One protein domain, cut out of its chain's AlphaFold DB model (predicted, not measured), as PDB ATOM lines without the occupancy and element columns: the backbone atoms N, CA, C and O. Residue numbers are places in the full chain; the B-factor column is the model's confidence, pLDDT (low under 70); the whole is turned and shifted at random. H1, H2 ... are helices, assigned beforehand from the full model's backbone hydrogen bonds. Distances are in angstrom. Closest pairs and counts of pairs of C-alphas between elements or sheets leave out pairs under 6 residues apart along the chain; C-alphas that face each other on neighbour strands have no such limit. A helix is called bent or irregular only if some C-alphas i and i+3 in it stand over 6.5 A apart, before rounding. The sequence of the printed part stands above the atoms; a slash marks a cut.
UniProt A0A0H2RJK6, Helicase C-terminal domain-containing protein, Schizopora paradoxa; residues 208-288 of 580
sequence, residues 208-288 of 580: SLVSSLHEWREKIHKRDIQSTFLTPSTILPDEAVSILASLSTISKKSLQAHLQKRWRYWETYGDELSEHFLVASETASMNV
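What this domain is: This is residues 208 to 288 of the 580 residues of the protein "Helicase C-terminal domain-containing protein" of Schizopora paradoxa (UniProt A0A0H2RJK6). Two long helices, H1 and H4, make a narrow V closed near Ser 208 and Ala 284; short H2 packs on H1, short H3 on H4. The 81 printed residues, all helix in class, hold H1 to H4 in order; the whole is compact, radius of gyration of the C-alphas 12.3 A, spans 38 by 26 by 19 A.

Where its parts are: Find C-alpha 208 at (240.864, 222.821, 163.607); H1 runs 24.7 A to residue 225. H2 is residues 238 to 245, H3 252 to 259. H4, 266 to 287, runs 28.8 A to (237.504, 226.300, 171.012); it is irregular, C-alphas 268 and 271 being 7.9 A apart.

How they stand to each other: Look at residues 208 to 216: with these alone H1 touches H4, opposite ways at a shallow 30 degrees. H1 touches H2, closest C-alphas Leu 209 and Ala 245, 5.2 A. H3 touches H4, closest C-alphas Lys 252 and Ser 274, 5.9 A. Every O i to N i+4 pair is within hydrogen-bond range in H1, H2 and H3, 16 of 18 in H4.

The domain as a whole: You find no cut; the H1 to H2 link is long. Residues 227 to 229, 248 to 249 and 286 to 288 have pLDDT under 70.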
ATOM      1  N   SER A 208     242.312 223.035 163.723       88.12
ATOM      2  CA  SER A 208     240.864 222.821 163.607       88.12
ATOM      3  C   SER A 208     240.345 223.294 162.242       88.12
ATOM      4  O   SER A 208     239.646 222.547 161.555       88.12
ATOM      5  N   LEU A 209     240.791 224.474 161.785       88.69
ATOM      6  CA  LEU A 209     240.490 224.982 160.440       88.69
ATOM      7  C   LEU A 209     241.065 224.090 159.333       88.69
ATOM      8  O   LEU A 209     240.394 223.873 158.327       88.69
ATOM      9  N   VAL A 210     242.279 223.552 159.510       90.50
ATOM     10  CA  VAL A 210     242.881 222.604 158.553       90.50
ATOM     11  C   VAL A 210     242.007 221.354 158.410       90.50
ATOM     12  O   VAL A 210     241.610 221.025 157.293       90.50
ATOM     13  N   SER A 211     241.645 220.696 159.518       91.62
ATOM     14  CA  SER A 211     240.784 219.504 159.495       91.62
ATOM     15  C   SER A 211     239.421 219.785 158.859       91.62
ATOM     16  O   SER A 211     239.002 219.056 157.964       91.62
ATOM     17  N   SER A 212     238.767 220.881 159.254       93.19
ATOM     18  CA  SER A 212     237.458 221.282 158.728       93.19
ATOM     19  C   SER A 212     237.498 221.564 157.213       93.19
ATOM     20  O   SER A 212     236.630 221.114 156.462       93.19
ATOM     21  N   LEU A 213     238.546 222.232 156.715       92.38
ATOM     22  CA  LEU A 213     238.734 222.461 155.277       92.38
ATOM     23  C   LEU A 213     239.041 221.173 154.495       92.38
ATOM     24  O   LEU A 213     238.621 221.059 153.340       92.38
ATOM     25  N   HIS A 214     239.731 220.196 155.090       93.75
ATOM     26  CA  HIS A 214     239.912 218.877 154.476       93.75
ATOM     27  C   HIS A 214     238.601 218.078 154.421       93.75
ATOM     28  O   HIS A 214     238.307 217.495 153.377       93.75
ATOM     29  N   GLU A 215     237.791 218.098 155.482       94.00
ATOM     30  CA  GLU A 215     236.479 217.440 155.527       94.00
ATOM     31  C   GLU A 215     235.525 218.005 154.461       94.00
ATOM     32  O   GLU A 215     234.959 217.250 153.666       94.00
ATOM     33  N   TRP A 216     235.426 219.336 154.362       94.25
ATOM     34  CA  TRP A 216     234.687 220.007 153.289       94.25
ATOM     35  C   TRP A 216     235.170 219.556 151.909       94.25
ATOM     36  O   TRP A 216     234.373 219.159 151.059       94.25
ATOM     37  N   ARG A 217     236.489 219.541 151.690       93.12
ATOM     38  CA  ARG A 217     237.093 219.146 150.412       93.12
ATOM     39  C   ARG A 217     236.778 217.694 150.043       93.12
ATOM     40  O   ARG A 217     236.531 217.406 148.873       93.12
ATOM     41  N   GLU A 218     236.759 216.785 151.016       91.75
ATOM     42  CA  GLU A 218     236.306 215.408 150.806       91.75
ATOM     43  C   GLU A 218     234.808 215.314 150.510       91.75
ATOM     44  O   GLU A 218     234.413 214.505 149.673       91.75
ATOM     45  N   LYS A 219     233.970 216.133 151.154       92.81
ATOM     46  CA  LYS A 219     232.525 216.181 150.897       92.81
ATOM     47  C   LYS A 219     232.225 216.602 149.455       92.81
ATOM     48  O   LYS A 219     231.456 215.917 148.785       92.81
ATOM     49  N   ILE A 220     232.872 217.657 148.947       91.94
ATOM     50  CA  ILE A 220     232.741 218.076 147.538       91.94
ATOM     51  C   ILE A 220     233.276 216.991 146.592       91.94
ATOM     52  O   ILE A 220     232.643 216.686 145.584       91.94
ATOM     53  N   HIS A 221     234.402 216.349 146.933       89.62
ATOM     54  CA  HIS A 221     234.959 215.254 146.128       89.62
ATOM     55  C   HIS A 221     233.988 214.080 145.989       89.62
ATOM     56  O   HIS A 221     233.704 213.653 144.871       89.62
ATOM     57  N   LYS A 222     233.418 213.626 147.110       89.06
ATOM     58  CA  LYS A 222     232.426 212.543 147.168       89.06
ATOM     59  C   LYS A 222     231.101 212.916 146.488       89.06
ATOM     60  O   LYS A 222     230.442 212.023 145.974       89.06
ATOM     61  N   ARG A 223     230.718 214.200 146.463       88.06
ATOM     62  CA  ARG A 223     229.483 214.678 145.812       88.06
ATOM     63  C   ARG A 223     229.620 214.795 144.291       88.06
ATOM     64  O   ARG A 223     228.774 214.284 143.568       88.06
ATOM     65  N   ASP A 224     230.682 215.452 143.819       84.94
ATOM     66  CA  ASP A 224     230.733 215.982 142.446       84.94
ATOM     67  C   ASP A 224     231.805 215.329 141.555       84.94
ATOM     68  O   ASP A 224     231.733 215.427 140.331       84.94
ATOM     69  N   ILE A 225     232.840 214.709 142.141       78.69
ATOM     70  CA  ILE A 225     234.073 214.297 141.427       78.69
ATOM     71  C   ILE A 225     234.407 212.800 141.626       78.69
ATOM     72  O   ILE A 225     235.315 212.283 140.975       78.69
ATOM     73  N   GLN A 226     233.628 212.068 142.437       73.25
ATOM     74  CA  GLN A 226     233.863 210.677 142.872       73.25
ATOM     75  C   GLN A 226     234.197 209.680 141.742       73.25
ATOM     76  O   GLN A 226     234.955 208.737 141.957       73.25
ATOM     77  N   SER A 227     233.673 209.889 140.532       67.19
ATOM     78  CA  SER A 227     233.939 209.070 139.339       67.19
ATOM     79  C   SER A 227     235.330 209.273 138.712       67.19
ATOM     80  O   SER A 227     235.671 208.598 137.740       67.19
ATOM     81  N   THR A 228     236.147 210.193 139.236       67.19
ATOM     82  CA  THR A 228     237.411 210.629 138.624       67.19
ATOM     83  C   THR A 228     238.620 210.290 139.496       67.19
ATOM     84  O   THR A 228     238.621 210.535 140.697       67.19
ATOM     85  N   PHE A 229     239.720 209.846 138.876       69.31
ATOM     86  CA  PHE A 229     241.014 209.553 139.527       69.31
ATOM     87  C   PHE A 229     241.737 210.769 140.153       69.31
ATOM     88  O   PHE A 229     242.887 210.659 140.579       69.31
ATOM     89  N   LEU A 230     241.103 211.941 140.175       78.75
ATOM     90  CA  LEU A 230     241.629 213.145 140.808       78.75
ATOM     91  C   LEU A 230     241.484 213.018 142.330       78.75
ATOM     92  O   LEU A 230     240.429 212.614 142.813       78.75
ATOM     93  N   THR A 231     242.516 213.360 143.102       84.25
ATOM     94  CA  THR A 231     242.433 213.368 144.573       84.25
ATOM     95  C   THR A 231     241.668 214.600 145.074       84.25
ATOM     96  O   THR A 231     241.619 215.607 144.370       84.25
ATOM     97  N   PRO A 232     241.138 214.614 146.313       85.69
ATOM     98  CA  PRO A 232     240.523 215.815 146.885       85.69
ATOM     99  C   PRO A 232     241.410 217.075 146.797       85.69
ATOM    100  O   PRO A 232     240.891 218.171 146.592       85.69
ATOM    101  N   SER A 233     242.745 216.945 146.854       87.06
ATOM    102  CA  SER A 233     243.699 218.059 146.676       87.06
ATOM    103  C   SER A 233     243.616 218.773 145.321       87.06
ATOM    104  O   SER A 233     244.102 219.897 145.207       87.06
ATOM    105  N   THR A 234     242.990 218.186 144.296       85.94
ATOM    106  CA  THR A 234     242.735 218.893 143.030       85.94
ATOM    107  C   THR A 234     241.594 219.898 143.150       85.94
ATOM    108  O   THR A 234     241.574 220.872 142.401       85.94
ATOM    109  N   ILE A 235     240.657 219.675 144.083       89.00
ATOM    110  CA  ILE A 235     239.584 220.623 144.395       89.00
ATOM    111  C   ILE A 235     240.193 221.806 145.121       89.00
ATOM    112  O   ILE A 235     240.146 222.900 144.588       89.00
ATOM    113  N   LEU A 236     240.821 221.604 146.282       89.38
ATOM    114  CA  LEU A 236     241.482 222.673 147.039       89.38
ATOM    115  C   LEU A 236     242.898 222.222 147.447       89.38
ATOM    116  O   LEU A 236     243.018 221.371 148.333       89.38
ATOM    117  N   PRO A 237     243.967 222.755 146.819       88.56
ATOM    118  CA  PRO A 237     245.341 222.343 147.102       88.56
ATOM    119  C   PRO A 237     245.737 222.542 148.563       88.56
ATOM    120  O   PRO A 237     245.314 223.500 149.207       88.56
ATOM    121  N   ASP A 238     246.610 221.680 149.074       88.94
ATOM    122  CA  ASP A 238     247.008 221.679 150.486       88.94
ATOM    123  C   ASP A 238     247.770 222.968 150.886       88.94
ATOM    124  O   ASP A 238     247.626 223.459 152.004       88.94
ATOM    125  N   GLU A 239     248.471 223.609 149.937       85.62
ATOM    126  CA  GLU A 239     249.021 224.972 150.091       85.62
ATOM    127  C   GLU A 239     247.912 226.015 150.339       85.62
ATOM    128  O   GLU A 239     248.059 226.889 151.192       85.62
ATOM    129  N   ALA A 240     246.780 225.913 149.634       84.50
ATOM    130  CA  ALA A 240     245.648 226.822 149.801       84.50
ATOM    131  C   ALA A 240     244.904 226.575 151.125       84.50
ATOM    132  O   ALA A 240     244.508 227.542 151.773       84.50
ATOM    133  N   VAL A 241     244.769 225.314 151.557       89.38
ATOM    134  CA  VAL A 241     244.237 224.962 152.889       89.38
ATOM    135  C   VAL A 241     245.106 225.573 153.991       89.38
ATOM    136  O   VAL A 241     244.583 226.258 154.867       89.38
ATOM    137  N   SER A 242     246.430 225.402 153.906       87.12
ATOM    138  CA  SER A 242     247.391 225.991 154.848       87.12
ATOM    139  C   SER A 242     247.282 227.523 154.896       87.12
ATOM    140  O   SER A 242     247.093 228.097 155.964       87.12
ATOM    141  N   ILE A 243     247.273 228.187 153.732       83.00
ATOM    142  CA  ILE A 243     247.105 229.647 153.620       83.00
ATOM    143  C   ILE A 243     245.799 230.133 154.270       83.00
ATOM    144  O   ILE A 243     245.816 231.140 154.974       83.00
ATOM    145  N   LEU A 244     244.676 229.442 154.050       86.12
ATOM    146  CA  LEU A 244     243.380 229.817 154.624       86.12
ATOM    147  C   LEU A 244     243.348 229.605 156.146       86.12
ATOM    148  O   LEU A 244     242.936 230.504 156.878       86.12
ATOM    149  N   ALA A 245     243.844 228.469 156.638       87.56
ATOM    150  CA  ALA A 245     243.912 228.178 158.070       87.56
ATOM    151  C   ALA A 245     244.913 229.065 158.844       87.56
ATOM    152  O   ALA A 245     244.792 229.199 160.062       87.56
ATOM    153  N   SER A 246     245.871 229.701 158.158       85.12
ATOM    154  CA  SER A 246     246.761 230.738 158.710       85.12
ATOM    155  C   SER A 246     246.148 232.147 158.739       85.12
ATOM    156  O   SER A 246     246.739 233.041 159.342       85.12
ATOM    157  N   LEU A 247     245.000 232.381 158.089       80.12
ATOM    158  CA  LEU A 247     244.364 233.707 157.990       80.12
ATOM    159  C   LEU A 247     243.297 233.985 159.061       80.12
ATOM    160  O   LEU A 247     242.856 235.128 159.135       80.12
ATOM    161  N   SER A 248     242.909 232.963 159.838       66.56
ATOM    162  CA  SER A 248     241.966 232.929 160.980       66.56
ATOM    163  C   SER A 248     240.644 233.704 160.850       66.56
ATOM    164  O   SER A 248     239.596 233.077 160.879       66.56
ATOM    165  N   THR A 249     240.658 235.027 160.694       68.25
ATOM    166  CA  THR A 249     239.480 235.900 160.566       68.25
ATOM    167  C   THR A 249     239.560 236.740 159.285       68.25
ATOM    168  O   THR A 249     240.146 237.823 159.244       68.25
ATOM    169  N   ILE A 250     238.941 236.262 158.196       78.50
ATOM    170  CA  ILE A 250     238.942 236.953 156.894       78.50
ATOM    171  C   ILE A 250     237.537 237.065 156.282       78.50
ATOM    172  O   ILE A 250     236.816 236.088 156.118       78.50
ATOM    173  N   SER A 251     237.149 238.286 155.898       79.81
ATOM    174  CA  SER A 251     235.851 238.564 155.263       79.81
ATOM    175  C   SER A 251     235.704 237.871 153.900       79.81
ATOM    176  O   SER A 251     236.652 237.870 153.109       79.81
ATOM    177  N   LYS A 252     234.484 237.410 153.562       81.00
ATOM    178  CA  LYS A 252     234.112 236.830 152.247       81.00
ATOM    179  C   LYS A 252     234.627 237.659 151.058       81.00
ATOM    180  O   LYS A 252     235.163 237.096 150.110       81.00
ATOM    181  N   LYS A 253     234.594 239.000 151.140       81.44
ATOM    182  CA  LYS A 253     235.140 239.910 150.102       81.44
ATOM    183  C   LYS A 253     236.660 239.784 149.917       81.44
ATOM    184  O   LYS A 253     237.156 239.843 148.793       81.44
ATOM    185  N   SER A 254     237.403 239.608 151.006       79.06
ATOM    186  CA  SER A 254     238.864 239.455 150.991       79.06
ATOM    187  C   SER A 254     239.282 238.043 150.574       79.06
ATOM    188  O   SER A 254     240.239 237.890 149.816       79.06
ATOM    189  N   LEU A 255     238.529 237.023 151.000       82.25
ATOM    190  CA  LEU A 255     238.706 235.629 150.587       82.25
ATOM    191  C   LEU A 255     238.436 235.470 149.075       82.25
ATOM    192  O   LEU A 255     239.287 234.941 148.355       82.25
ATOM    193  N   GLN A 256     237.356 236.072 148.559       83.38
ATOM    194  CA  GLN A 256     237.087 236.214 147.122       83.38
ATOM    195  C   GLN A 256     238.246 236.904 146.387       83.38
ATOM    196  O   GLN A 256     238.758 236.374 145.400       83.38
ATOM    197  N   ALA A 257     238.708 238.064 146.868       80.44
ATOM    198  CA  ALA A 257     239.814 238.793 146.242       80.44
ATOM    199  C   ALA A 257     241.131 237.987 146.198       80.44
ATOM    200  O   ALA A 257     241.966 238.217 145.316       80.44
ATOM    201  N   HIS A 258     241.312 237.037 147.122       76.31
ATOM    202  CA  HIS A 258     242.468 236.145 147.181       76.31
ATOM    203  C   HIS A 258     242.338 234.943 146.231       76.31
ATOM    204  O   HIS A 258     243.285 234.656 145.494       76.31
ATOM    205  N   LEU A 259     241.185 234.260 146.233       82.19
ATOM    206  CA  LEU A 259     240.980 232.983 145.540       82.19
ATOM    207  C   LEU A 259     240.411 233.115 144.121       82.19
ATOM    208  O   LEU A 259     240.887 232.404 143.238       82.19
ATOM    209  N   GLN A 260     239.484 234.044 143.847       82.56
ATOM    210  CA  GLN A 260     238.764 234.136 142.557       82.56
ATOM    211  C   GLN A 260     239.686 234.215 141.328       82.56
ATOM    212  O   GLN A 260     239.326 233.777 140.241       82.56
ATOM    213  N   LYS A 261     240.893 234.772 141.480       76.94
ATOM    214  CA  LYS A 261     241.874 234.947 140.388       76.94
ATOM    215  C   LYS A 261     242.991 233.898 140.375       76.94
ATOM    216  O   LYS A 261     243.936 234.037 139.603       76.94
ATOM    217  N   ARG A 262     242.924 232.899 141.258       76.50
ATOM    218  CA  ARG A 262     243.954 231.858 141.441       76.50
ATOM    219  C   ARG A 262     243.386 230.445 141.407       76.50
ATOM    220  O   ARG A 262     244.112 229.513 141.082       76.50
ATOM    221  N   TRP A 263     242.113 230.290 141.754       84.12
ATOM    222  CA  TRP A 263     241.473 229.006 141.965       84.12
ATOM    223  C   TRP A 263     240.359 228.777 140.942       84.12
ATOM    224  O   TRP A 263     239.361 229.496 140.924       84.12
ATOM    225  N   ARG A 264     240.542 227.771 140.076       85.69
ATOM    226  CA  ARG A 264     239.669 227.514 138.917       85.69
ATOM    227  C   ARG A 264     238.213 227.232 139.300       85.69
ATOM    228  O   ARG A 264     237.325 227.590 138.540       85.69
ATOM    229  N   TYR A 265     237.978 226.615 140.454       86.69
ATOM    230  CA  TYR A 265     236.641 226.221 140.900       86.69
ATOM    231  C   TYR A 265     235.908 227.308 141.703       86.69
ATOM    232  O   TYR A 265     234.840 227.039 142.245       86.69
ATOM    233  N   TRP A 266     236.432 228.542 141.771       87.12
ATOM    234  CA  TRP A 266     235.758 229.636 142.482       87.12
ATOM    235  C   TRP A 266     234.332 229.889 141.966       87.12
ATOM    236  O   TRP A 266     233.432 230.133 142.759       87.12
ATOM    237  N   GLU A 267     234.107 229.798 140.656       86.81
ATOM    238  CA  GLU A 267     232.785 230.025 140.046       86.81
ATOM    239  C   GLU A 267     231.778 228.892 140.325       86.81
ATOM    240  O   GLU A 267     230.597 229.047 140.043       86.81
ATOM    241  N   THR A 268     232.231 227.764 140.889       89.06
ATOM    242  CA  THR A 268     231.393 226.596 141.225       89.06
ATOM    243  C   THR A 268     231.228 226.421 142.735       89.06
ATOM    244  O   THR A 268     230.132 226.132 143.202       89.06
ATOM    245  N   TYR A 269     232.305 226.616 143.504       91.25
ATOM    246  CA  TYR A 269     232.367 226.320 144.942       91.25
ATOM    247  C   TYR A 269     232.814 227.510 145.803       91.25
ATOM    248  O   TYR A 269     233.008 227.352 147.004       91.25
ATOM    249  N   GLY A 270     233.026 228.697 145.222       88.38
ATOM    250  CA  GLY A 270     233.540 229.869 145.941       88.38
ATOM    251  C   GLY A 270     232.627 230.339 147.071       88.38
ATOM    252  O   GLY A 270     233.115 230.663 148.155       88.38
ATOM    253  N   ASP A 271     231.312 230.327 146.855       88.69
ATOM    254  CA  ASP A 271     230.325 230.678 147.880       88.69
ATOM    255  C   ASP A 271     230.190 229.586 148.955       88.69
ATOM    256  O   ASP A 271     230.330 229.902 150.136       88.69
ATOM    257  N   GLU A 272     230.066 228.309 148.562       91.75
ATOM    258  CA  GLU A 272     229.996 227.158 149.485       91.75
ATOM    259  C   GLU A 272     231.253 227.060 150.378       91.75
ATOM    260  O   GLU A 272     231.149 226.829 151.583       91.75
ATOM    261  N   LEU A 273     232.444 227.316 149.819       90.88
ATOM    262  CA  LEU A 273     233.699 227.415 150.574       90.88
ATOM    263  C   LEU A 273     233.725 228.641 151.497       90.88
ATOM    264  O   LEU A 273     234.250 228.556 152.604       90.88
ATOM    265  N   SER A 274     233.193 229.785 151.056       89.00
ATOM    266  CA  SER A 274     233.188 231.016 151.858       89.00
ATOM    267  C   SER A 274     232.315 230.885 153.102       89.00
ATOM    268  O   SER A 274     232.718 231.319 154.177       89.00
ATOM    269  N   GLU A 275     231.127 230.303 152.958       89.81
ATOM    270  CA  GLU A 275     230.194 230.088 154.066       89.81
ATOM    271  C   GLU A 275     230.725 229.034 155.036       89.81
ATOM    272  O   GLU A 275     230.765 229.280 156.242       89.81
ATOM    273  N   HIS A 276     231.254 227.924 154.516       90.06
ATOM    274  CA  HIS A 276     231.910 226.917 155.339       90.06
ATOM    275  C   HIS A 276     233.122 227.477 156.104       90.06
ATOM    276  O   HIS A 276     233.272 227.217 157.296       90.06
ATOM    277  N   PHE A 277     233.976 228.276 155.451       89.44
ATOM    278  CA  PHE A 277     235.133 228.896 156.102       89.44
ATOM    279  C   PHE A 277     234.723 229.837 157.243       89.44
ATOM    280  O   PHE A 277     235.360 229.816 158.292       89.44
ATOM    281  N   LEU A 278     233.667 230.642 157.067       86.94
ATOM    282  CA  LEU A 278     233.204 231.566 158.107       86.94
ATOM    283  C   LEU A 278     232.730 230.806 159.356       86.94
ATOM    284  O   LEU A 278     233.263 231.043 160.439       86.94
ATOM    285  N   VAL A 279     231.847 229.815 159.195       88.38
ATOM    286  CA  VAL A 279     231.364 228.969 160.308       88.38
ATOM    287  C   VAL A 279     232.518 228.217 160.992       88.38
ATOM    288  O   VAL A 279     232.603 228.164 162.223       88.38
ATOM    289  N   ALA A 280     233.458 227.676 160.210       86.88
ATOM    290  CA  ALA A 280     234.652 227.022 160.742       86.88
ATOM    291  C   ALA A 280     235.582 228.001 161.493       86.88
ATOM    292  O   ALA A 280     236.216 227.615 162.470       86.88
ATOM    293  N   SER A 281     235.658 229.272 161.079       84.94
ATOM    294  CA  SER A 281     236.472 230.292 161.758       84.94
ATOM    295  C   SER A 281     235.887 230.749 163.094       84.94
ATOM    296  O   SER A 281     236.639 230.991 164.039       84.94
ATOM    297  N   GLU A 282     234.560 230.806 163.208       83.75
ATOM    298  CA  GLU A 282     233.857 231.147 164.449       83.75
ATOM    299  C   GLU A 282     234.014 230.020 165.482       83.75
ATOM    300  O   GLU A 282     234.506 230.251 166.587       83.75
ATOM    301  N   THR A 283     233.728 228.774 165.091       81.06
ATOM    302  CA  THR A 283     233.910 227.586 165.950       81.06
ATOM    303  C   THR A 283     235.368 227.364 166.368       81.06
ATOM    304  O   THR A 283     235.644 227.144 167.549       81.06
ATOM    305  N   ALA A 284     236.326 227.510 165.447       74.94
ATOM    306  CA  ALA A 284     237.750 227.430 165.773       74.94
ATOM    307  C   ALA A 284     238.242 228.582 166.672       74.94
ATOM    308  O   ALA A 284     239.271 228.427 167.328       74.94
ATOM    309  N   SER A 285     237.525 229.713 166.725       70.06
ATOM    310  CA  SER A 285     237.806 230.809 167.665       70.06
ATOM    311  C   SER A 285     237.214 230.545 169.053       70.06
ATOM    312  O   SER A 285     237.840 230.891 170.050       70.06
ATOM    313  N   MET A 286     236.046 229.895 169.136       65.62
ATOM    314  CA  MET A 286     235.439 229.502 170.414       65.62
ATOM    315  C   MET A 286     236.228 228.397 171.125       65.62
ATOM    316  O   MET A 286     236.441 228.494 172.329       65.62
ATOM    317  N   ASN A 287     236.727 227.390 170.402       60.31
ATOM    318  CA  ASN A 287     237.504 226.300 171.012       60.31
ATOM    319  C   ASN A 287     238.802 226.799 171.683       60.31
ATOM    320  O   ASN A 287     239.172 226.315 172.748       60.31
ATOM    321  N   VAL A 288     239.448 227.829 171.120       59.50
ATOM    322  CA  VAL A 288     240.660 228.450 171.694       59.50
ATOM    323  C   VAL A 288     240.399 229.134 173.048       59.50
ATOM    324  O   VAL A 288     241.334 229.294 173.826       59.50
TER     325      VAL A 288